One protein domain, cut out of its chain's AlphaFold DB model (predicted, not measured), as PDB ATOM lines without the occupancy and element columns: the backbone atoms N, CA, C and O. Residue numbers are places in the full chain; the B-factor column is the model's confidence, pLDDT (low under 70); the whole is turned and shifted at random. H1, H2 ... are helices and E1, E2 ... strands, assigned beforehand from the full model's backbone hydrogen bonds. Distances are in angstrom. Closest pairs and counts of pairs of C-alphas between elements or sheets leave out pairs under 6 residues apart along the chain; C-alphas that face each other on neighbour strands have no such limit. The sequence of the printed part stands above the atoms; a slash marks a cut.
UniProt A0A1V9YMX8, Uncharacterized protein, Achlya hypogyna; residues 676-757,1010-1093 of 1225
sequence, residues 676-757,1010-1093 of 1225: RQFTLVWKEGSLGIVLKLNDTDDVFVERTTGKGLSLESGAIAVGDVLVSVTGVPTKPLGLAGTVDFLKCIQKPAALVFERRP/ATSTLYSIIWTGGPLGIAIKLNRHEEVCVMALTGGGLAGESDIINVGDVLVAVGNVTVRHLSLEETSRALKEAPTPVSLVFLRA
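Overview. This is residues 676 to 757 and 1010 to 1093 of the 1225 residues of an uncharacterized protein of Achlya hypogyna (UniProt A0A1V9YMX8). Two small lobes of the same build sit end to end, residues 676 to 757 and 1010 to 1093. In each, a sheet of three strands and a hairpin of two fold round into a loose, incompletely closed barrel, with a very short helix at one end and a longer helix packed on the hairpin. The first lobe's longer helix, H2, also packs on the second lobe's sheet. The 166 printed residues hold four named helices and ten named strands, in the order E1 E2 E3 H1 E4 H2 E5 E6 E7 E8 H3 E9 H4 E10; the sheets, E1 - E5 - E4, E6 - E10 - E9, E2 - E3 and E7 - E8, are antiparallel, and the class is mixed. The whole is compact, with a radius of gyration of the C-alphas of 16.4 A and spans of 46 by 32 by 26 A.

Arrangement. E10, residues 1086 to 1092, is the inner strand between E6, residues 1013 to 1019, and E9, residues 1058 to 1062; N 1015 and O 1090 are 2.9 A apart, N 1060 and O 1089 2.8 A, within hydrogen-bond range. H2, residues 734 to 744, is on this sheet in two layers, a helix on one face of a sheet, at a height over the sheet of 8.9 A. It lies over E6 and E10 and runs along the strands, at 25 degrees to E6 on the local plane. The closest C-alphas of H2 and E10 are those of Cys 744 and Ser 1087, 5.6 A apart. H4, residues 1072 to 1081, only grazes the sheet. E7, residues 1026 to 1030, and E8, residues 1036 to 1041, form a hairpin, with N 1029 and O 1037 2.9 A apart. The closest C-alphas of E8 and E9, Cys 1037 and Val 1058, are 4.1 A apart. H3, residues 1046 to 1049, comes closest to E8 at Ala 1047 and Leu 1041, C-alphas 6.1 A apart. In the other lobe, E5, residues 749 to 754, is the inner strand between E1, residues 677 to 682, and E4, residues 721 to 725; N 680 and O 751 are 2.8 A apart, N 723 and O 752 2.8 A. E2, residues 689 to 693, and E3, residues 699 to 704, form a hairpin, with N 692 and O 700 2.9 A apart. The closest C-alphas of E2 and H2, Leu 693 and Leu 735, are 5.9 A apart. H1, residues 709 to 712, only grazes the sheet E1 E5 E4. Every O i to N i+4 pair is within hydrogen-bond range in H2, and 5 of 6 in H4; H1 and H3 are too short for one.

Along the chain. E10 is 19.5 A long and E6 19.2 A; E5 is 16.7 A, E1 16.2 A and H2 15.7 A. E1 begins at C-alpha 677, (-45.665, -8.828, 8.167), and E10 ends at C-alpha 1092, (-51.067, -10.274, -18.126).

Size, cuts and confidence. The C-alphas farthest apart, Pro 757 and Gly 1043, are 49.4 A apart. Residues 758 to 1009 are not printed; C-alphas 757 and 1010 are 24.7 A apart across the cut. Of the links printed whole, none is long. The mean pLDDT of the printed part is 74.9, and 47 residues are under 70, among them 1010 to 1018 and 1042 to 1056.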
ATOM      1  N   ARG A 676     -48.260  -9.201  11.488       70.25
ATOM      2  CA  ARG A 676     -47.599 -10.446  11.057       70.25
ATOM      3  C   ARG A 676     -46.556 -10.227   9.970       70.25
ATOM      4  O   ARG A 676     -45.731 -11.123   9.767       70.25
ATOM      5  N   GLN A 677     -46.561  -9.084   9.288       83.50
ATOM      6  CA  GLN A 677     -45.665  -8.828   8.167       83.50
ATOM      7  C   GLN A 677     -44.349  -8.165   8.618       83.50
ATOM      8  O   GLN A 677     -44.319  -7.350   9.537       83.50
ATOM      9  N   PHE A 678     -43.226  -8.533   7.998       84.62
ATOM     10  CA  PHE A 678     -41.911  -7.960   8.283       84.62
ATOM     11  C   PHE A 678     -41.019  -7.901   7.036       84.62
ATOM     12  O   PHE A 678     -40.984  -8.823   6.221       84.62
ATOM     13  N   THR A 679     -40.249  -6.818   6.912       85.94
ATOM     14  CA  THR A 679     -39.399  -6.553   5.742       85.94
ATOM     15  C   THR A 679     -37.918  -6.708   6.078       85.94
ATOM     16  O   THR A 679     -37.409  -6.082   7.007       85.94
ATOM     17  N   LEU A 680     -37.198  -7.507   5.288       86.44
ATOM     18  CA  LEU A 680     -35.751  -7.705   5.383       86.44
ATOM     19  C   LEU A 680     -35.038  -7.189   4.133       86.44
ATOM     20  O   LEU A 680     -35.420  -7.506   3.011       86.44
ATOM     21  N   VAL A 681     -33.946  -6.444   4.317       86.81
ATOM     22  CA  VAL A 681     -33.122  -5.948   3.204       86.81
ATOM     23  C   VAL A 681     -31.961  -6.907   2.943       86.81
ATOM     24  O   VAL A 681     -30.980  -6.941   3.688       86.81
ATOM     25  N   TRP A 682     -32.043  -7.668   1.852       89.50
ATOM     26  CA  TRP A 682     -30.982  -8.552   1.380       89.50
ATOM     27  C   TRP A 682     -29.869  -7.747   0.700       89.50
ATOM     28  O   TRP A 682     -29.954  -7.413  -0.484       89.50
ATOM     29  N   LYS A 683     -28.826  -7.405   1.465       79.25
ATOM     30  CA  LYS A 683     -27.702  -6.569   1.004       79.25
ATOM     31  C   LYS A 683     -26.673  -7.348   0.184       79.25
ATOM     32  O   LYS A 683     -26.294  -6.909  -0.895       79.25
ATOM     33  N   GLU A 684     -26.245  -8.516   0.658       77.12
ATOM     34  CA  GLU A 684     -25.249  -9.351  -0.026       77.12
ATOM     35  C   GLU A 684     -25.372 -10.839   0.357       77.12
ATOM     36  O   GLU A 684     -26.408 -11.272   0.857       77.12
ATOM     37  N   GLY A 685     -24.374 -11.667   0.031       80.00
ATOM     38  CA  GLY A 685     -24.381 -13.096   0.370       80.00
ATOM     39  C   GLY A 685     -25.537 -13.901  -0.250       80.00
ATOM     40  O   GLY A 685     -26.143 -13.512  -1.254       80.00
ATOM     41  N   SER A 686     -25.840 -15.057   0.342       83.31
ATOM     42  CA  SER A 686     -26.970 -15.934  -0.013       83.31
ATOM     43  C   SER A 686     -28.185 -15.676   0.883       83.31
ATOM     44  O   SER A 686     -27.993 -15.368   2.055       83.31
ATOM     45  N   LEU A 687     -29.416 -15.918   0.414       85.25
ATOM     46  CA  LEU A 687     -30.598 -15.896   1.296       85.25
ATOM     47  C   LEU A 687     -30.516 -16.956   2.412       85.25
ATOM     48  O   LEU A 687     -30.899 -16.701   3.548       85.25
ATOM     49  N   GLY A 688     -30.026 -18.156   2.076       83.44
ATOM     50  CA  GLY A 688     -29.933 -19.283   3.010       83.44
ATOM     51  C   GLY A 688     -31.278 -19.883   3.427       83.44
ATOM     52  O   GLY A 688     -31.402 -20.400   4.538       83.44
ATOM     53  N   ILE A 689     -32.285 -19.788   2.560       87.75
ATOM     54  CA  ILE A 689     -33.620 -20.368   2.739       87.75
ATOM     55  C   ILE A 689     -33.922 -21.344   1.598       87.75
ATOM     56  O   ILE A 689     -33.404 -21.194   0.491       87.75
ATOM     57  N   VAL A 690     -34.772 -22.328   1.873       82.69
ATOM     58  CA  VAL A 690     -35.410 -23.201   0.884       82.69
ATOM     59  C   VAL A 690     -36.868 -22.772   0.787       82.69
ATOM     60  O   VAL A 690     -37.575 -22.790   1.794       82.69
ATOM     61  N   LEU A 691     -37.293 -22.361  -0.408       85.31
ATOM     62  CA  LEU A 691     -38.665 -21.945  -0.694       85.31
ATOM     63  C   LEU A 691     -39.457 -23.085  -1.336       85.31
ATOM     64  O   LEU A 691     -38.906 -23.867  -2.113       85.31
ATOM     65  N   LYS A 692     -40.756 -23.143  -1.043       79.88
ATOM     66  CA  LYS A 692     -41.699 -24.127  -1.580       79.88
ATOM     67  C   LYS A 692     -43.079 -23.497  -1.773       79.88
ATOM     68  O   LYS A 692     -43.367 -22.464  -1.181       79.88
ATOM     69  N   LEU A 693     -43.913 -24.105  -2.612       76.12
ATOM     70  CA  LEU A 693     -45.319 -23.734  -2.781       76.12
ATOM     71  C   LEU A 693     -46.181 -24.577  -1.830       76.12
ATOM     72  O   LEU A 693     -45.905 -25.768  -1.663       76.12
ATOM     73  N   ASN A 694     -47.189 -23.978  -1.204       75.88
ATOM     74  CA  ASN A 694     -48.182 -24.690  -0.390       75.88
ATOM     75  C   ASN A 694     -49.488 -24.942  -1.175       75.88
ATOM     76  O   ASN A 694     -49.625 -24.527  -2.324       75.88
ATOM     77  N   ASP A 695     -50.462 -25.599  -0.540       71.75
ATOM     78  CA  ASP A 695     -51.775 -25.898  -1.138       71.75
ATOM     79  C   ASP A 695     -52.670 -24.652  -1.342       71.75
ATOM     80  O   ASP A 695     -53.754 -24.756  -1.911       71.75
ATOM     81  N   THR A 696     -52.227 -23.475  -0.879       68.50
ATOM     82  CA  THR A 696     -52.883 -22.165  -1.041       68.50
ATOM     83  C   THR A 696     -52.141 -21.242  -2.026       68.50
ATOM     84  O   THR A 696     -52.407 -20.040  -2.049       68.50
ATOM     85  N   ASP A 697     -51.244 -21.803  -2.851       66.19
ATOM     86  CA  ASP A 697     -50.375 -21.143  -3.845       66.19
ATOM     87  C   ASP A 697     -49.388 -20.086  -3.284       66.19
ATOM     88  O   ASP A 697     -48.766 -19.341  -4.045       66.19
ATOM     89  N   ASP A 698     -49.163 -20.025  -1.967       78.25
ATOM     90  CA  ASP A 698     -48.169 -19.115  -1.380       78.25
ATOM     91  C   ASP A 698     -46.757 -19.717  -1.396       78.25
ATOM     92  O   ASP A 698     -46.551 -20.912  -1.150       78.25
ATOM     93  N   VAL A 699     -45.760 -18.858  -1.621       80.19
ATOM     94  CA  VAL A 699     -44.340 -19.221  -1.568       80.19
ATOM     95  C   VAL A 699     -43.838 -19.094  -0.128       80.19
ATOM     96  O   VAL A 699     -43.671 -17.989   0.379       80.19
ATOM     97  N   PHE A 700     -43.575 -20.217   0.542       88.88
ATOM     98  CA  PHE A 700     -43.188 -20.264   1.957       88.88
ATOM     99  C   PHE A 700     -41.805 -20.886   2.193       88.88
ATOM    100  O   PHE A 700     -41.271 -21.618   1.354       88.88
ATOM    101  N   VAL A 701     -41.220 -20.606   3.357       88.81
ATOM    102  CA  VAL A 701     -39.925 -21.140   3.796       88.81
ATOM    103  C   VAL A 701     -40.097 -22.562   4.339       88.81
ATOM    104  O   VAL A 701     -40.505 -22.756   5.483       88.81
ATOM    105  N   GLU A 702     -39.737 -23.573   3.544       89.62
ATOM    106  CA  GLU A 702     -39.711 -24.982   3.977       89.62
ATOM    107  C   GLU A 702     -38.544 -25.260   4.941       89.62
ATOM    108  O   GLU A 702     -38.639 -26.121   5.816       89.62
ATOM    109  N   ARG A 703     -37.412 -24.558   4.780       84.38
ATOM    110  CA  ARG A 703     -36.219 -24.769   5.614       84.38
ATOM    111  C   ARG A 703     -35.287 -23.560   5.616       84.38
ATOM    112  O   ARG A 703     -34.974 -23.024   4.557       84.38
ATOM    113  N   THR A 704     -34.727 -23.214   6.769       87.56
ATOM    114  CA  THR A 704     -33.547 -22.339   6.862       87.56
ATOM    115  C   THR A 704     -32.261 -23.175   6.855       87.56
ATOM    116  O   THR A 704     -32.178 -24.235   7.473       87.56
ATOM    117  N   THR A 705     -31.231 -22.737   6.126       81.12
ATOM    118  CA  THR A 705     -29.957 -23.476   5.997       81.12
ATOM    119  C   THR A 705     -28.896 -23.053   7.017       81.12
ATOM    120  O   THR A 705     -27.766 -23.538   6.941       81.12
ATOM    121  N   GLY A 706     -29.220 -22.116   7.918       76.62
ATOM    122  CA  GLY A 706     -28.303 -21.573   8.927       76.62
ATOM    123  C   GLY A 706     -27.104 -20.824   8.335       76.62
ATOM    124  O   GLY A 706     -25.987 -20.995   8.818       76.62
ATOM    125  N   LYS A 707     -27.302 -20.069   7.242       80.00
ATOM    126  CA  LYS A 707     -26.248 -19.332   6.514       80.00
ATOM    127  C   LYS A 707     -26.823 -18.082   5.852       80.00
ATOM    128  O   LYS A 707     -27.978 -18.107   5.453       80.00
ATOM    129  N   GLY A 708     -26.005 -17.055   5.625       85.44
ATOM    130  CA  GLY A 708     -26.437 -15.859   4.896       85.44
ATOM    131  C   GLY A 708     -27.576 -15.120   5.602       85.44
ATOM    132  O   GLY A 708     -27.682 -15.192   6.826       85.44
ATOM    133  N   LEU A 709     -28.475 -14.488   4.840       84.81
ATOM    134  CA  LEU A 709     -29.544 -13.636   5.380       84.81
ATOM    135  C   LEU A 709     -30.417 -14.328   6.445       84.81
ATOM    136  O   LEU A 709     -30.804 -13.684   7.419       84.81
ATOM    137  N   SER A 710     -30.705 -15.628   6.306       85.56
ATOM    138  CA  SER A 710     -31.481 -16.388   7.302       85.56
ATOM    139  C   SER A 710     -30.778 -16.539   8.655       85.56
ATOM    140  O   SER A 710     -31.446 -16.669   9.675       85.56
ATOM    141  N   LEU A 711     -29.443 -16.485   8.680       85.00
ATOM    142  CA  LEU A 711     -28.637 -16.461   9.905       85.00
ATOM    143  C   LEU A 711     -28.368 -15.027  10.382       85.00
ATOM    144  O   LEU A 711     -28.426 -14.764  11.577       85.00
ATOM    145  N   GLU A 712     -28.075 -14.114   9.456       82.50
ATOM    146  CA  GLU A 712     -27.703 -12.719   9.735       82.50
ATOM    147  C   GLU A 712     -28.869 -11.894  10.294       82.50
ATOM    148  O   GLU A 712     -28.661 -11.051  11.161       82.50
ATOM    149  N   SER A 713     -30.094 -12.138   9.815       82.50
ATOM    150  CA  SER A 713     -31.300 -11.476  10.333       82.50
ATOM    151  C   SER A 713     -31.864 -12.146  11.586       82.50
ATOM    152  O   SER A 713     -32.497 -11.477  12.396       82.50
ATOM    153  N   GLY A 714     -31.720 -13.472  11.713       77.94
ATOM    154  CA  GLY A 714     -32.374 -14.292  12.742       77.94
ATOM    155  C   GLY A 714     -33.914 -14.290  12.717       77.94
ATOM    156  O   GLY A 714     -34.525 -15.008  13.503       77.94
ATOM    157  N   ALA A 715     -34.541 -13.501  11.838       82.19
ATOM    158  CA  ALA A 715     -35.977 -13.234  11.835       82.19
ATOM    159  C   ALA A 715     -36.788 -14.225  10.987       82.19
ATOM    160  O   ALA A 715     -37.962 -14.434  11.278       82.19
ATOM    161  N   ILE A 716     -36.174 -14.834   9.964       87.25
ATOM    162  CA  ILE A 716     -36.853 -15.781   9.069       87.25
ATOM    163  C   ILE A 716     -36.996 -17.140   9.761       87.25
ATOM    164  O   ILE A 716     -36.003 -17.837   9.996       87.25
ATOM    165  N   ALA A 717     -38.230 -17.543  10.035       84.44
ATOM    166  CA  ALA A 717     -38.589 -18.853  10.552       84.44
ATOM    167  C   ALA A 717     -38.955 -19.842   9.427       84.44
ATOM    168  O   ALA A 717     -39.115 -19.497   8.256       84.44
ATOM    169  N   VAL A 718     -39.084 -21.120   9.792       86.06
ATOM    170  CA  VAL A 718     -39.685 -22.139   8.919       86.06
ATOM    171  C   VAL A 718     -41.204 -22.036   9.037       86.06
ATOM    172  O   VAL A 718     -41.730 -22.085  10.146       86.06
ATOM    173  N   GLY A 719     -41.890 -21.919   7.900       81.31
ATOM    174  CA  GLY A 719     -43.333 -21.671   7.817       81.31
ATOM    175  C   GLY A 719     -43.718 -20.240   7.422       81.31
ATOM    176  O   GLY A 719     -44.862 -20.038   7.017       81.31
ATOM    177  N   ASP A 720     -42.785 -19.282   7.468       88.50
ATOM    178  CA  ASP A 720     -43.019 -17.909   7.000       88.50
ATOM    179  C   ASP A 720     -43.322 -17.892   5.496       88.50
ATOM    180  O   ASP A 720     -42.650 -18.565   4.705       88.50
ATOM    181  N   VAL A 721     -44.313 -17.101   5.089       88.69
ATOM    182  CA  VAL A 721     -44.642 -16.855   3.679       88.69
ATOM    183  C   VAL A 721     -43.819 -15.671   3.194       88.69
ATOM    184  O   VAL A 721     -43.857 -14.609   3.798       88.69
ATOM    185  N   LEU A 722     -43.084 -15.813   2.094       87.38
ATOM    186  CA  LEU A 722     -42.504 -14.672   1.389       87.38
ATOM    187  C   LEU A 722     -43.615 -14.061   0.528       87.38
ATOM    188  O   LEU A 722     -43.956 -14.645  -0.493       87.38
ATOM    189  N   VAL A 723     -44.179 -12.921   0.928       84.94
ATOM    190  CA  VAL A 723     -45.328 -12.269   0.270       84.94
ATOM    191  C   VAL A 723     -44.895 -11.467  -0.956       84.94
ATOM    192  O   VAL A 723     -45.513 -11.572  -2.016       84.94
ATOM    193  N   SER A 724     -43.822 -10.678  -0.841       83.75
ATOM    194  CA  SER A 724     -43.307  -9.886  -1.962       83.75
ATOM    195  C   SER A 724     -41.787  -9.725  -1.948       83.75
ATOM    196  O   SER A 724     -41.107  -9.900  -0.933       83.75
ATOM    197  N   VAL A 725     -41.243  -9.402  -3.119       83.81
ATOM    198  CA  VAL A 725     -39.827  -9.116  -3.354       83.81
ATOM    199  C   VAL A 725     -39.765  -7.778  -4.086       83.81
ATOM    200  O   VAL A 725     -40.276  -7.667  -5.196       83.81
ATOM    201  N   THR A 726     -39.202  -6.744  -3.454       83.19
ATOM    202  CA  THR A 726     -39.165  -5.354  -3.963       83.19
ATOM    203  C   THR A 726     -40.494  -4.913  -4.594       83.19
ATOM    204  O   THR A 726     -40.533  -4.538  -5.761       83.19
ATOM    205  N   GLY A 727     -41.599  -5.049  -3.852       70.00
ATOM    206  CA  GLY A 727     -42.952  -4.685  -4.299       70.00
ATOM    207  C   GLY A 727     -43.636  -5.673  -5.258       70.00
ATOM    208  O   GLY A 727     -44.840  -5.566  -5.465       70.00
ATOM    209  N   VAL A 728     -42.920  -6.663  -5.808       74.56
ATOM    210  CA  VAL A 728     -43.488  -7.702  -6.687       74.56
ATOM    211  C   VAL A 728     -44.078  -8.845  -5.847       74.56
ATOM    212  O   VAL A 728     -43.317  -9.501  -5.130       74.56
ATOM    213  N   PRO A 729     -45.391  -9.136  -5.928       70.94
ATOM    214  CA  PRO A 729     -46.012 -10.211  -5.156       70.94
ATOM    215  C   PRO A 729     -45.626 -11.601  -5.693       70.94
ATOM    216  O   PRO A 729     -45.653 -11.858  -6.898       70.94
ATOM    217  N   THR A 730     -45.276 -12.519  -4.791       76.56
ATOM    218  CA  THR A 730     -44.726 -13.850  -5.127       76.56
ATOM    219  C   THR A 730     -45.790 -14.881  -5.486       76.56
ATOM    220  O   THR A 730     -45.577 -15.695  -6.379       76.56
ATOM    221  N   LYS A 731     -46.942 -14.845  -4.809       74.94
ATOM    222  CA  LYS A 731     -48.071 -15.767  -4.986       74.94
ATOM    223  C   LYS A 731     -48.540 -15.848  -6.450       74.94
ATOM    224  O   LYS A 731     -48.430 -16.922  -7.039       74.94
ATOM    225  N   PRO A 732     -48.950 -14.743  -7.107       59.09
ATOM    226  CA  PRO A 732     -49.327 -14.762  -8.526       59.09
ATOM    227  C   PRO A 732     -48.149 -15.002  -9.490       59.09
ATOM    228  O   PRO A 732     -48.383 -15.339 -10.648       59.09
ATOM    229  N   LEU A 733     -46.900 -14.837  -9.036       62.09
ATOM    230  CA  LEU A 733     -45.673 -15.125  -9.793       62.09
ATOM    231  C   LEU A 733     -45.237 -16.609  -9.678       62.09
ATOM    232  O   LEU A 733     -44.439 -17.102 -10.482       62.09
ATOM    233  N   GLY A 734     -45.761 -17.328  -8.682       66.56
ATOM    234  CA  GLY A 734     -45.454 -18.718  -8.360       66.56
ATOM    235  C   GLY A 734     -44.021 -18.957  -7.864       66.56
ATOM    236  O   GLY A 734     -43.139 -18.097  -7.929       66.56
ATOM    237  N   LEU A 735     -43.759 -20.181  -7.393       73.06
ATOM    238  CA  LEU A 735     -42.445 -20.577  -6.863       73.06
ATOM    239  C   LEU A 735     -41.317 -20.422  -7.897       73.06
ATOM    240  O   LEU A 735     -40.259 -19.891  -7.569       73.06
ATOM    241  N   ALA A 736     -41.532 -20.866  -9.140       65.00
ATOM    242  CA  ALA A 736     -40.510 -20.816 -10.188       65.00
ATOM    243  C   ALA A 736     -40.146 -19.370 -10.566       65.00
ATOM    244  O   ALA A 736     -38.970 -19.010 -10.536       65.00
ATOM    245  N   GLY A 737     -41.152 -18.525 -10.832       61.16
ATOM    246  CA  GLY A 737     -40.944 -17.112 -11.148       61.16
ATOM    247  C   GLY A 737     -40.310 -16.345  -9.987       61.16
ATOM    248  O   GLY A 737     -39.387 -15.566 -10.211       61.16
ATOM    249  N   THR A 738     -40.720 -16.626  -8.745       72.19
ATOM    250  CA  THR A 738     -40.129 -16.026  -7.535       72.19
ATOM    251  C   THR A 738     -38.660 -16.422  -7.358       72.19
ATOM    252  O   THR A 738     -37.823 -15.575  -7.052       72.19
ATOM    253  N   VAL A 739     -38.310 -17.692  -7.588       73.94
ATOM    254  CA  VAL A 739     -36.922 -18.174  -7.485       73.94
ATOM    255  C   VAL A 739     -36.039 -17.620  -8.608       73.94
ATOM    256  O   VAL A 739     -34.896 -17.255  -8.340       73.94
ATOM    257  N   ASP A 740     -36.536 -17.518  -9.843       64.62
ATOM    258  CA  ASP A 740     -35.779 -16.913 -10.945       64.62
ATOM    259  C   ASP A 740     -35.632 -15.387 -10.763       64.62
ATOM    260  O   ASP A 740     -34.544 -14.851 -10.985       64.62
ATOM    261  N   PHE A 741     -36.653 -14.701 -10.234       72.50
ATOM    262  CA  PHE A 741     -36.567 -13.292  -9.832       72.50
ATOM    263  C   PHE A 741     -35.491 -13.089  -8.749       72.50
ATOM    264  O   PHE A 741     -34.566 -12.303  -8.944       72.50
ATOM    265  N   LEU A 742     -35.506 -13.884  -7.670       81.00
ATOM    266  CA  LEU A 742     -34.493 -13.845  -6.601       81.00
ATOM    267  C   LEU A 742     -33.063 -14.206  -7.057       81.00
ATOM    268  O   LEU A 742     -32.101 -13.835  -6.382       81.00
ATOM    269  N   LYS A 743     -32.888 -14.914  -8.181       74.31
ATOM    270  CA  LYS A 743     -31.561 -15.194  -8.768       74.31
ATOM    271  C   LYS A 743     -30.998 -14.017  -9.568       74.31
ATOM    272  O   LYS A 743     -29.779 -13.870  -9.622       74.31
ATOM    273  N   CYS A 744     -31.861 -13.207 -10.183       71.94
ATOM    274  CA  CYS A 744     -31.483 -12.087 -11.055       71.94
ATOM    275  C   CYS A 744     -31.788 -10.699 -10.463       71.94
ATOM    276  O   CYS A 744     -31.605  -9.690 -11.146       71.94
ATOM    277  N   ILE A 745     -32.245 -10.625  -9.211       78.31
ATOM    278  CA  ILE A 745     -32.500  -9.356  -8.532       78.31
ATOM    279  C   ILE A 745     -31.198  -8.649  -8.136       78.31
ATOM    280  O   ILE A 745     -30.245  -9.253  -7.635       78.31
ATOM    281  N   GLN A 746     -31.177  -7.337  -8.351       77.88
ATOM    282  CA  GLN A 746     -30.093  -6.466  -7.914       77.88
ATOM    283  C   GLN A 746     -30.201  -6.212  -6.410       77.88
ATOM    284  O   GLN A 746     -31.300  -6.059  -5.879       77.88
ATOM    285  N   LYS A 747     -29.059  -6.152  -5.720       80.50
ATOM    286  CA  LYS A 747     -29.004  -5.905  -4.275       80.50
ATOM    287  C   LYS A 747     -28.549  -4.466  -3.995       80.50
ATOM    288  O   LYS A 747     -27.698  -3.977  -4.737       80.50
ATOM    289  N   PRO A 748     -29.047  -3.805  -2.934       83.00
ATOM    290  CA  PRO A 748     -29.960  -4.326  -1.915       83.00
ATOM    291  C   PRO A 748     -31.385  -4.576  -2.436       83.00
ATOM    292  O   PRO A 748     -31.924  -3.776  -3.196       83.00
ATOM    293  N   ALA A 749     -31.990  -5.683  -1.999       82.31
ATOM    294  CA  ALA A 749     -33.365  -6.062  -2.332       82.31
ATOM    295  C   ALA A 749     -34.214  -6.188  -1.059       82.31
ATOM    296  O   ALA A 749     -33.813  -6.874  -0.121       82.31
ATOM    297  N   ALA A 750     -35.384  -5.552  -1.022       83.94
ATOM    298  CA  ALA A 750     -36.352  -5.733   0.059       83.94
ATOM    299  C   ALA A 750     -37.133  -7.046  -0.128       83.94
ATOM    300  O   ALA A 750     -37.588  -7.346  -1.231       83.94
ATOM    301  N   LEU A 751     -37.292  -7.813   0.946       89.12
ATOM    302  CA  LEU A 751     -38.034  -9.070   1.005       89.12
ATOM    303  C   LEU A 751     -39.095  -8.941   2.090       89.12
ATOM    304  O   LEU A 751     -38.745  -8.687   3.242       89.12
ATOM    305  N   VAL A 752     -40.361  -9.109   1.733       87.38
ATOM    306  CA  VAL A 752     -41.488  -8.933   2.648       87.38
ATOM    307  C   VAL A 752     -42.045 -10.305   2.999       87.38
ATOM    308  O   VAL A 752     -42.520 -11.024   2.119       87.38
ATOM    309  N   PHE A 753     -41.958 -10.678   4.272       90.31
ATOM    310  CA  PHE A 753     -42.417 -11.958   4.799       90.31
ATOM    311  C   PHE A 753     -43.633 -11.772   5.709       90.31
ATOM    312  O   PHE A 753     -43.693 -10.813   6.467       90.31
ATOM    313  N   GLU A 754     -44.570 -12.712   5.684       89.50
ATOM    314  CA  GLU A 754     -45.669 -12.843   6.637       89.50
ATOM    315  C   GLU A 754     -45.396 -14.048   7.543       89.50
ATOM    316  O   GLU A 754     -45.231 -15.187   7.088       89.50
ATOM    317  N   ARG A 755     -45.341 -13.794   8.850       86.00
ATOM    318  CA  ARG A 755     -45.117 -14.817   9.867       86.00
ATOM    319  C   ARG A 755     -46.424 -15.532  10.186       86.00
ATOM    320  O   ARG A 755     -47.164 -15.119  11.083       86.00
ATOM    321  N   ARG A 756     -46.679 -16.638   9.480       68.56
ATOM    322  CA  ARG A 756     -47.818 -17.521   9.768       68.56
ATOM    323  C   ARG A 756     -47.817 -17.918  11.251       68.56
ATOM    324  O   ARG A 756     -46.779 -18.356  11.761       68.56
ATOM    325  N   PRO A 757     -48.955 -17.816  11.963       55.28
ATOM    326  CA  PRO A 757     -49.027 -18.245  13.349       55.28
ATOM    327  C   PRO A 757     -48.776 -19.752  13.418       55.28
ATOM    328  O   PRO A 757     -49.578 -20.558  12.942       55.28
ATOM    329  N   ALA A1010     -57.069 -10.754  -9.282       38.97
ATOM    330  CA  ALA A1010     -57.358 -12.187  -9.067       38.97
ATOM    331  C   ALA A1010     -57.544 -13.047 -10.343       38.97
ATOM    332  O   ALA A1010     -57.501 -14.283 -10.291       38.97
ATOM    333  N   THR A1011     -57.751 -12.422 -11.505       40.94
ATOM    334  CA  THR A1011     -57.835 -13.120 -12.802       40.94
ATOM    335  C   THR A1011     -56.514 -13.092 -13.586       40.94
ATOM    336  O   THR A1011     -56.252 -13.997 -14.388       40.94
ATOM    337  N   SER A1012     -55.666 -12.098 -13.324       53.41
ATOM    338  CA  SER A1012     -54.414 -11.833 -14.024       53.41
ATOM    339  C   SER A1012     -53.324 -12.863 -13.705       53.41
ATOM    340  O   SER A1012     -53.385 -13.631 -12.747       53.41
ATOM    341  N   THR A1013     -52.308 -12.922 -14.562       62.94
ATOM    342  CA  THR A1013     -51.160 -13.830 -14.452       62.94
ATOM    343  C   THR A1013     -49.873 -13.018 -14.485       62.94
ATOM    344  O   THR A1013     -49.556 -12.406 -15.506       62.94
ATOM    345  N   LEU A1014     -49.120 -13.029 -13.384       61.62
ATOM    346  CA  LEU A1014     -47.767 -12.479 -13.338       61.62
ATOM    347  C   LEU A1014     -46.768 -13.507 -13.874       61.62
ATOM    348  O   LEU A1014     -46.855 -14.699 -13.586       61.62
ATOM    349  N   TYR A1015     -45.800 -13.044 -14.658       61.56
ATOM    350  CA  TYR A1015     -44.691 -13.861 -15.136       61.56
ATOM    351  C   TYR A1015     -43.400 -13.038 -15.211       61.56
ATOM    352  O   TYR A1015     -43.422 -11.808 -15.232       61.56
ATOM    353  N   SER A1016     -42.255 -13.721 -15.241       65.00
ATOM    354  CA  SER A1016     -40.928 -13.098 -15.275       65.00
ATOM    355  C   SER A1016     -40.123 -13.578 -16.484       65.00
ATOM    356  O   SER A1016     -40.213 -14.743 -16.873       65.00
ATOM    357  N   ILE A1017     -39.329 -12.683 -17.078       64.88
ATOM    358  CA  ILE A1017     -38.357 -12.980 -18.137       64.88
ATOM    359  C   ILE A1017     -37.010 -12.364 -17.762       64.88
ATOM    360  O   ILE A1017     -36.925 -11.185 -17.432       64.88
ATOM    361  N   ILE A1018     -35.933 -13.139 -17.879       66.69
ATOM    362  CA  ILE A1018     -34.568 -12.634 -17.709       66.69
ATOM    363  C   ILE A1018     -34.104 -12.003 -19.030       66.69
ATOM    364  O   ILE A1018     -33.933 -12.696 -20.034       66.69
ATOM    365  N   TRP A1019     -33.870 -10.692 -19.030       75.62
ATOM    366  CA  TRP A1019     -33.265  -9.960 -20.141       75.62
ATOM    367  C   TRP A1019     -31.742  -9.948 -19.989       75.62
ATOM    368  O   TRP A1019     -31.195  -9.326 -19.081       75.62
ATOM    369  N   THR A1020     -31.042 -10.644 -20.884       66.19
ATOM    370  CA  THR A1020     -29.587 -10.880 -20.826       66.19
ATOM    371  C   THR A1020     -28.737  -9.824 -21.546       66.19
ATOM    372  O   THR A1020     -27.527 -10.005 -21.676       66.19
ATOM    373  N   GLY A1021     -29.342  -8.719 -21.994       64.44
ATOM    374  CA  GLY A1021     -28.695  -7.679 -22.801       64.44
ATOM    375  C   GLY A1021     -29.180  -7.660 -24.253       64.44
ATOM    376  O   GLY A1021     -30.140  -8.336 -24.617       64.44
ATOM    377  N   GLY A1022     -28.538  -6.837 -25.087       68.00
ATOM    378  CA  GLY A1022     -29.018  -6.552 -26.447       68.00
ATOM    379  C   GLY A1022     -30.297  -5.696 -26.463       68.00
ATOM    380  O   GLY A1022     -30.749  -5.249 -25.410       68.00
ATOM    381  N   PRO A1023     -30.885  -5.410 -27.638       66.12
ATOM    382  CA  PRO A1023     -32.149  -4.679 -27.711       66.12
ATOM    383  C   PRO A1023     -33.281  -5.447 -27.011       66.12
ATOM    384  O   PRO A1023     -33.340  -6.675 -27.053       66.12
ATOM    385  N   LEU A1024     -34.207  -4.721 -26.382       70.12
ATOM    386  CA  LEU A1024     -35.345  -5.334 -25.688       70.12
ATOM    387  C   LEU A1024     -36.489  -5.716 -26.648       70.12
ATOM    388  O   LEU A1024     -37.205  -6.683 -26.407       70.12
ATOM    389  N   GLY A1025     -36.644  -4.983 -27.756       69.12
ATOM    390  CA  GLY A1025     -37.628  -5.286 -28.802       69.12
ATOM    391  C   GLY A1025     -39.083  -4.939 -28.463       69.12
ATOM    392  O   GLY A1025     -39.978  -5.396 -29.170       69.12
ATOM    393  N   ILE A1026     -39.335  -4.153 -27.409       75.25
ATOM    394  CA  ILE A1026     -40.667  -3.629 -27.062       75.25
ATOM    395  C   ILE A1026     -40.745  -2.113 -27.286       75.25
ATOM    396  O   ILE A1026     -39.746  -1.401 -27.168       75.25
ATOM    397  N   ALA A1027     -41.948  -1.615 -27.563       67.44
ATOM    398  CA  ALA A1027     -42.362  -0.251 -27.255       67.44
ATOM    399  C   ALA A1027     -43.321  -0.288 -26.063       67.44
ATOM    400  O   ALA A1027     -44.126  -1.213 -25.944       67.44
ATOM    401  N   ILE A1028     -43.254   0.733 -25.215       80.81
ATOM    402  CA  ILE A1028     -44.092   0.893 -24.023       80.81
ATOM    403  C   ILE A1028     -44.959   2.155 -24.133       80.81
ATOM    404  O   ILE A1028     -44.609   3.094 -24.849       80.81
ATOM    405  N   LYS A1029     -46.099   2.166 -23.439       76.38
ATOM    406  CA  LYS A1029     -47.042   3.291 -23.319       76.38
ATOM    407  C   LYS A1029     -47.665   3.259 -21.920       76.38
ATOM    408  O   LYS A1029     -47.689   2.201 -21.308       76.38
ATOM    409  N   LEU A1030     -48.206   4.377 -21.443       76.69
ATOM    410  CA  LEU A1030     -49.162   4.351 -20.333       76.69
ATOM    411  C   LEU A1030     -50.550   3.920 -20.847       76.69
ATOM    412  O   LEU A1030     -50.960   4.322 -21.944       76.69
ATOM    413  N   ASN A1031     -51.257   3.088 -20.081       72.31
ATOM    414  CA  ASN A1031     -52.628   2.661 -20.367       72.31
ATOM    415  C   ASN A1031     -53.664   3.672 -19.809       72.31
ATOM    416  O   ASN A1031     -53.333   4.829 -19.555       72.31
ATOM    417  N   ARG A1032     -54.942   3.276 -19.677       67.81
ATOM    418  CA  ARG A1032     -56.013   4.158 -19.161       67.81
ATOM    419  C   ARG A1032     -55.986   4.351 -17.635       67.81
ATOM    420  O   ARG A1032     -56.668   5.246 -17.155       67.81
ATOM    421  N   HIS A1033     -55.216   3.541 -16.911       65.88
ATOM    422  CA  HIS A1033     -55.036   3.566 -15.453       65.88
ATOM    423  C   HIS A1033     -53.610   4.029 -15.080       65.88
ATOM    424  O   HIS A1033     -53.078   3.681 -14.033       65.88
ATOM    425  N   GLU A1034     -52.969   4.767 -15.996       74.38
ATOM    426  CA  GLU A1034     -51.594   5.276 -15.893       74.38
ATOM    427  C   GLU A1034     -50.507   4.195 -15.720       74.38
ATOM    428  O   GLU A1034     -49.381   4.491 -15.329       74.38
ATOM    429  N   GLU A1035     -50.797   2.940 -16.087       80.12
ATOM    430  CA  GLU A1035     -49.845   1.832 -15.966       80.12
ATOM    431  C   GLU A1035     -48.985   1.652 -17.222       80.12
ATOM    432  O   GLU A1035     -49.486   1.724 -18.349       80.12
ATOM    433  N   VAL A1036     -47.706   1.315 -17.051       76.50
ATOM    434  CA  VAL A1036     -46.802   0.995 -18.164       76.50
ATOM    435  C   VAL A1036     -47.191  -0.332 -18.817       76.50
ATOM    436  O   VAL A1036     -46.958  -1.400 -18.260       76.50
ATOM    437  N   CYS A1037     -47.685  -0.296 -20.053       80.12
ATOM    438  CA  CYS A1037     -47.984  -1.478 -20.857       80.12
ATOM    439  C   CYS A1037     -47.141  -1.579 -22.137       80.12
ATOM    440  O   CYS A1037     -46.653  -0.586 -22.685       80.12
ATOM    441  N   VAL A1038     -46.979  -2.804 -22.639       77.50
ATOM    442  CA  VAL A1038     -46.330  -3.106 -23.918       77.50
ATOM    443  C   VAL A1038     -47.253  -2.669 -25.056       77.50
ATOM    444  O   VAL A1038     -48.252  -3.320 -25.354       77.50
ATOM    445  N   MET A1039     -46.904  -1.565 -25.716       66.88
ATOM    446  CA  MET A1039     -47.648  -1.010 -26.850       66.88
ATOM    447  C   MET A1039     -47.429  -1.818 -28.131       66.88
ATOM    448  O   MET A1039     -48.352  -2.000 -28.918       66.88
ATOM    449  N   ALA A1040     -46.197  -2.269 -28.370       53.66
ATOM    450  CA  ALA A1040     -45.823  -3.005 -29.572       53.66
ATOM    451  C   ALA A1040     -44.610  -3.898 -29.316       53.66
ATOM    452  O   ALA A1040     -43.730  -3.544 -28.532       53.66
ATOM    453  N   LEU A1041     -44.510  -4.998 -30.058       70.62
ATOM    454  CA  LEU A1041     -43.254  -5.726 -30.214       70.62
ATOM    455  C   LEU A1041     -42.525  -5.096 -31.413       70.62
ATOM    456  O   LEU A1041     -42.902  -5.297 -32.566       70.62
ATOM    457  N   THR A1042     -41.517  -4.265 -31.144       52.81
ATOM    458  CA  THR A1042     -40.774  -3.482 -32.149       52.81
ATOM    459  C   THR A1042     -39.750  -4.294 -32.939       52.81
ATOM    460  O   THR A1042     -39.123  -3.738 -33.837       52.81
ATOM    461  N   GLY A1043     -39.633  -5.600 -32.680       47.78
ATOM    462  CA  GLY A1043     -38.999  -6.586 -33.561       47.78
ATOM    463  C   GLY A1043     -37.468  -6.640 -33.491       47.78
ATOM    464  O   GLY A1043     -36.773  -5.759 -33.993       47.78
ATOM    465  N   GLY A1044     -36.949  -7.744 -32.950       53.59
ATOM    466  CA  GLY A1044     -35.515  -8.007 -32.780       53.59
ATOM    467  C   GLY A1044     -35.049  -7.809 -31.335       53.59
ATOM    468  O   GLY A1044     -35.556  -6.939 -30.628       53.59
ATOM    469  N   GLY A1045     -34.100  -8.638 -30.891       59.34
ATOM    470  CA  GLY A1045     -33.770  -8.769 -29.472       59.34
ATOM    471  C   GLY A1045     -34.845  -9.529 -28.693       59.34
ATOM    472  O   GLY A1045     -35.638 -10.256 -29.295       59.34
ATOM    473  N   LEU A1046     -34.908  -9.344 -27.370       64.88
ATOM    474  CA  LEU A1046     -35.652 -10.230 -26.457       64.88
ATOM    475  C   LEU A1046     -37.114 -10.488 -26.874       64.88
ATOM    476  O   LEU A1046     -37.558 -11.635 -26.882       64.88
ATOM    477  N   ALA A1047     -37.862  -9.452 -27.257       57.72
ATOM    478  CA  ALA A1047     -39.260  -9.570 -27.692       57.72
ATOM    479  C   ALA A1047     -39.448  -9.910 -29.190       57.72
ATOM    480  O   ALA A1047     -40.570 -10.100 -29.647       57.72
ATOM    481  N   GLY A1048     -38.364  -9.996 -29.970       52.47
ATOM    482  CA  GLY A1048     -38.359 -10.703 -31.258       52.47
ATOM    483  C   GLY A1048     -37.993 -12.186 -31.114       52.47
ATOM    484  O   GLY A1048     -38.438 -13.025 -31.894       52.47
ATOM    485  N   GLU A1049     -37.186 -12.520 -30.109       47.16
ATOM    486  CA  GLU A1049     -36.682 -13.870 -29.850       47.16
ATOM    487  C   GLU A1049     -37.661 -14.701 -29.008       47.16
ATOM    488  O   GLU A1049     -37.838 -15.893 -29.278       47.16
ATOM    489  N   SER A1050     -38.405 -14.072 -28.094       49.44
ATOM    490  CA  SER A1050     -39.441 -14.699 -27.263       49.44
ATOM    491  C   SER A1050     -40.866 -14.490 -27.808       49.44
ATOM    492  O   SER A1050     -41.265 -13.377 -28.121       49.44
ATOM    493  N   ASP A1051     -41.663 -15.566 -27.867       54.56
ATOM    494  CA  ASP A1051     -43.130 -15.511 -28.077       54.56
ATOM    495  C   ASP A1051     -43.882 -15.320 -26.736       54.56
ATOM    496  O   ASP A1051     -44.991 -15.823 -26.559       54.56
ATOM    497  N   ILE A1052     -43.219 -14.736 -25.731       59.66
ATOM    498  CA  ILE A1052     -43.689 -14.739 -24.336       59.66
ATOM    499  C   ILE A1052     -44.350 -13.405 -23.988       59.66
ATOM    500  O   ILE A1052     -45.390 -13.415 -23.334       59.66
ATOM    501  N   ILE A1053     -43.767 -12.292 -24.447       67.75
ATOM    502  CA  ILE A1053     -44.289 -10.933 -24.259       67.75
ATOM    503  C   ILE A1053     -45.364 -10.663 -25.312       67.75
ATOM    504  O   ILE A1053     -45.109 -10.816 -26.505       67.75
ATOM    505  N   ASN A1054     -46.544 -10.229 -24.874       65.00
ATOM    506  CA  ASN A1054     -47.644  -9.817 -25.741       65.00
ATOM    507  C   ASN A1054     -47.817  -8.294 -25.712       65.00
ATOM    508  O   ASN A1054     -47.485  -7.624 -24.736       65.00
ATOM    509  N   VAL A1055     -48.424  -7.752 -26.769       69.56
ATOM    510  CA  VAL A1055     -49.009  -6.406 -26.722       69.56
ATOM    511  C   VAL A1055     -50.155  -6.401 -25.707       69.56
ATOM    512  O   VAL A1055     -50.991  -7.302 -25.721       69.56
ATOM    513  N   GLY A1056     -50.183  -5.390 -24.838       63.03
ATOM    514  CA  GLY A1056     -51.159  -5.247 -23.756       63.03
ATOM    515  C   GLY A1056     -50.705  -5.764 -22.386       63.03
ATOM    516  O   GLY A1056     -51.349  -5.421 -21.400       63.03
ATOM    517  N   ASP A1057     -49.599  -6.513 -22.285       76.44
ATOM    518  CA  ASP A1057     -49.032  -6.873 -20.977       76.44
ATOM    519  C   ASP A1057     -48.533  -5.616 -20.242       76.44
ATOM    520  O   ASP A1057     -47.878  -4.761 -20.844       76.44
ATOM    521  N   VAL A1058     -48.793  -5.513 -18.939       79.69
ATOM    522  CA  VAL A1058     -48.298  -4.428 -18.076       79.69
ATOM    523  C   VAL A1058     -46.903  -4.792 -17.563       79.69
ATOM    524  O   VAL A1058     -46.711  -5.852 -16.972       79.69
ATOM    525  N   LEU A1059     -45.905  -3.937 -17.796       84.06
ATOM    526  CA  LEU A1059     -44.560  -4.092 -17.243       84.06
ATOM    527  C   LEU A1059     -44.586  -3.617 -15.786       84.06
ATOM    528  O   LEU A1059     -44.744  -2.434 -15.507       84.06
ATOM    529  N   VAL A1060     -44.425  -4.553 -14.857       77.88
ATOM    530  CA  VAL A1060     -44.570  -4.309 -13.419       77.88
ATOM    531  C   VAL A1060     -43.248  -3.923 -12.763       77.88
ATOM    532  O   VAL A1060     -43.217  -2.987 -11.963       77.88
ATOM    533  N   ALA A1061     -42.150  -4.609 -13.096       74.12
ATOM    534  CA  ALA A1061     -40.845  -4.346 -12.489       74.12
ATOM    535  C   ALA A1061     -39.661  -4.617 -13.427       74.12
ATOM    536  O   ALA A1061     -39.715  -5.475 -14.311       74.12
ATOM    537  N   VAL A1062     -38.570  -3.890 -13.175       81.38
ATOM    538  CA  VAL A1062     -37.269  -3.976 -13.847       81.38
ATOM    539  C   VAL A1062     -36.199  -4.168 -12.772       81.38
ATOM    540  O   VAL A1062     -35.762  -3.220 -12.120       81.38
ATOM    541  N   GLY A1063     -35.779  -5.413 -12.551       77.88
ATOM    542  CA  GLY A1063     -34.834  -5.767 -11.493       77.88
ATOM    543  C   GLY A1063     -35.419  -5.504 -10.108       77.88
ATOM    544  O   GLY A1063     -36.328  -6.204  -9.685       77.88
ATOM    545  N   ASN A1064     -34.879  -4.508  -9.408       78.00
ATOM    546  CA  ASN A1064     -35.341  -4.043  -8.097       78.00
ATOM    547  C   ASN A1064     -36.245  -2.792  -8.165       78.00
ATOM    548  O   ASN A1064     -36.659  -2.298  -7.119       78.00
ATOM    549  N   VAL A1065     -36.543  -2.267  -9.362       78.44
ATOM    550  CA  VAL A1065     -37.394  -1.081  -9.557       78.44
ATOM    551  C   VAL A1065     -38.803  -1.509  -9.969       78.44
ATOM    552  O   VAL A1065     -38.987  -2.092 -11.037       78.44
ATOM    553  N   THR A1066     -39.812  -1.187  -9.160       80.31
ATOM    554  CA  THR A1066     -41.226  -1.239  -9.563       80.31
ATOM    555  C   THR A1066     -41.503  -0.129 -10.571       80.31
ATOM    556  O   THR A1066     -41.334   1.043 -10.244       80.31
ATOM    557  N   VAL A1067     -41.934  -0.479 -11.785       84.44
ATOM    558  CA  VAL A1067     -42.220   0.489 -12.859       84.44
ATOM    559  C   VAL A1067     -43.705   0.586 -13.223       84.44
ATOM    560  O   VAL A1067     -44.045   1.457 -14.016       84.44
ATOM    561  N   ARG A1068     -44.584  -0.247 -12.627       78.56
ATOM    562  CA  ARG A1068     -46.030  -0.340 -12.948       78.56
ATOM    563  C   ARG A1068     -46.685   1.034 -13.145       78.56
ATOM    564  O   ARG A1068     -47.310   1.226 -14.179       78.56
ATOM    565  N   HIS A1069     -46.466   1.975 -12.222       77.81
ATOM    566  CA  HIS A1069     -47.051   3.330 -12.218       77.81
ATOM    567  C   HIS A1069     -46.006   4.461 -12.351       77.81
ATOM    568  O   HIS A1069     -46.238   5.578 -11.895       77.81
ATOM    569  N   LEU A1070     -44.819   4.188 -12.912       80.56
ATOM    570  CA  LEU A1070     -43.815   5.233 -13.169       80.56
ATOM    571  C   LEU A1070     -44.043   5.906 -14.525       80.56
ATOM    572  O   LEU A1070     -44.599   5.311 -15.451       80.56
ATOM    573  N   SER A1071     -43.533   7.131 -14.691       82.69
ATOM    574  CA  SER A1071     -43.619   7.802 -15.987       82.69
ATOM    575  C   SER A1071     -42.884   7.020 -17.083       82.69
ATOM    576  O   SER A1071     -41.954   6.235 -16.846       82.69
ATOM    577  N   LEU A1072     -43.268   7.276 -18.335       80.62
ATOM    578  CA  LEU A1072     -42.642   6.635 -19.489       80.62
ATOM    579  C   LEU A1072     -41.142   6.970 -19.603       80.62
ATOM    580  O   LEU A1072     -40.374   6.150 -20.110       80.62
ATOM    581  N   GLU A1073     -40.711   8.144 -19.125       81.38
ATOM    582  CA  GLU A1073     -39.296   8.525 -19.119       81.38
ATOM    583  C   GLU A1073     -38.517   7.777 -18.033       81.38
ATOM    584  O   GLU A1073     -37.481   7.191 -18.337       81.38
ATOM    585  N   GLU A1074     -39.022   7.735 -16.799       81.19
ATOM    586  CA  GLU A1074     -38.381   7.027 -15.681       81.19
ATOM    587  C   GLU A1074     -38.296   5.526 -15.949       81.19
ATOM    588  O   GLU A1074     -37.245   4.917 -15.754       81.19
ATOM    589  N   THR A1075     -39.347   4.944 -16.522       85.19
ATOM    590  CA  THR A1075     -39.331   3.548 -16.970       85.19
ATOM    591  C   THR A1075     -38.322   3.327 -18.098       85.19
ATOM    592  O   THR A1075     -37.552   2.366 -18.077       85.19
ATOM    593  N   SER A1076     -38.249   4.253 -19.059       77.88
ATOM    594  CA  SER A1076     -37.226   4.231 -20.115       77.88
ATOM    595  C   SER A1076     -35.807   4.476 -19.593       77.88
ATOM    596  O   SER A1076     -34.852   4.171 -20.307       77.88
ATOM    597  N   ARG A1077     -35.653   5.056 -18.398       82.00
ATOM    598  CA  ARG A1077     -34.380   5.270 -17.702       82.00
ATOM    599  C   ARG A1077     -33.971   3.993 -16.967       82.00
ATOM    600  O   ARG A1077     -32.912   3.451 -17.269       82.00
ATOM    601  N   ALA A1078     -34.868   3.418 -16.161       83.44
ATOM    602  CA  ALA A1078     -34.684   2.126 -15.500       83.44
ATOM    603  C   ALA A1078     -34.320   1.006 -16.496       83.44
ATOM    604  O   ALA A1078     -33.361   0.271 -16.277       83.44
ATOM    605  N   LEU A1079     -35.002   0.929 -17.646       82.25
ATOM    606  CA  LEU A1079     -34.688  -0.034 -18.715       82.25
ATOM    607  C   LEU A1079     -33.340   0.207 -19.427       82.25
ATOM    608  O   LEU A1079     -32.871  -0.687 -20.125       82.25
ATOM    609  N   LYS A1080     -32.712   1.383 -19.300       81.06
ATOM    610  CA  LYS A1080     -31.379   1.673 -19.875       81.06
ATOM    611  C   LYS A1080     -30.252   1.529 -18.858       81.06
ATOM    612  O   LYS A1080     -29.137   1.194 -19.242       81.06
ATOM    613  N   GLU A1081     -30.539   1.819 -17.595       81.38
ATOM    614  CA  GLU A1081     -29.569   1.823 -16.497       81.38
ATOM    615  C   GLU A1081     -29.475   0.461 -15.792       81.38
ATOM    616  O   GLU A1081     -28.474   0.188 -15.133       81.38
ATOM    617  N   ALA A1082     -30.462  -0.424 -15.978       77.25
ATOM    618  CA  ALA A1082     -30.445  -1.783 -15.449       77.25
ATOM    619  C   ALA A1082     -29.227  -2.603 -15.949       77.25
ATOM    620  O   ALA A1082     -29.146  -2.915 -17.144       77.25
ATOM    621  N   PRO A1083     -28.300  -3.029 -15.066       74.00
ATOM    622  CA  PRO A1083     -27.234  -3.954 -15.430       74.00
ATOM    623  C   PRO A1083     -27.821  -5.306 -15.841       74.00
ATOM    624  O   PRO A1083     -28.599  -5.914 -15.108       74.00
ATOM    625  N   THR A1084     -27.426  -5.796 -17.014       69.75
ATOM    626  CA  THR A1084     -27.888  -7.082 -17.548       69.75
ATOM    627  C   THR A1084     -26.929  -8.221 -17.160       69.75
ATOM    628  O   THR A1084     -25.713  -8.011 -17.141       69.75
ATOM    629  N   PRO A1085     -27.426  -9.436 -16.842       69.12
ATOM    630  CA  PRO A1085     -28.821  -9.872 -16.921       69.12
ATOM    631  C   PRO A1085     -29.717  -9.304 -15.809       69.12
ATOM    632  O   PRO A1085     -29.378  -9.390 -14.633       69.12
ATOM    633  N   VAL A1086     -30.890  -8.791 -16.191       72.50
ATOM    634  CA  VAL A1086     -31.912  -8.254 -15.275       72.50
ATOM    635  C   VAL A1086     -33.228  -9.004 -15.454       72.50
ATOM    636  O   VAL A1086     -33.570  -9.416 -16.560       72.50
ATOM    637  N   SER A1087     -33.987  -9.182 -14.374       72.38
ATOM    638  CA  SER A1087     -35.331  -9.758 -14.449       72.38
ATOM    639  C   SER A1087     -36.374  -8.688 -14.786       72.38
ATOM    640  O   SER A1087     -36.411  -7.643 -14.141       72.38
ATOM    641  N   LEU A1088     -37.235  -8.958 -15.762       79.81
ATOM    642  CA  LEU A1088     -38.387  -8.136 -16.131       79.81
ATOM    643  C   LEU A1088     -39.664  -8.875 -15.734       79.81
ATOM    644  O   LEU A1088     -39.845 -10.028 -16.129       79.81
ATOM    645  N   VAL A1089     -40.535  -8.231 -14.960       72.19
ATOM    646  CA  VAL A1089     -41.795  -8.826 -14.494       72.19
ATOM    647  C   VAL A1089     -42.961  -8.190 -15.234       72.19
ATOM    648  O   VAL A1089     -43.069  -6.966 -15.278       72.19
ATOM    649  N   PHE A1090     -43.836  -9.023 -15.791       79.81
ATOM    650  CA  PHE A1090     -44.996  -8.618 -16.575       79.81
ATOM    651  C   PHE A1090     -46.283  -9.201 -15.988       79.81
ATOM    652  O   PHE A1090     -46.352 -10.389 -15.668       79.81
ATOM    653  N   LEU A1091     -47.312  -8.367 -15.893       73.88
ATOM    654  CA  LEU A1091     -48.682  -8.732 -15.561       73.88
ATOM    655  C   LEU A1091     -49.483  -8.869 -16.856       73.88
ATOM    656  O   LEU A1091     -49.558  -7.941 -17.661       73.88
ATOM    657  N   ARG A1092     -50.114 -10.025 -17.044       76.31
ATOM    658  CA  ARG A1092     -51.067 -10.274 -18.126       76.31
ATOM    659  C   ARG A1092     -52.465 -10.394 -17.540       76.31
ATOM    660  O   ARG A1092     -52.723 -11.352 -16.816       76.31
ATOM    661  N   ALA A1093     -53.360  -9.474 -17.891       64.94
ATOM    662  CA  ALA A1093     -54.784  -9.613 -17.591       64.94
ATOM    663  C   ALA A1093     -55.322 -10.960 -18.106       64.94
ATOM    664  O   ALA A1093     -54.806 -11.507 -19.090       64.94
TER     665      ALA A1093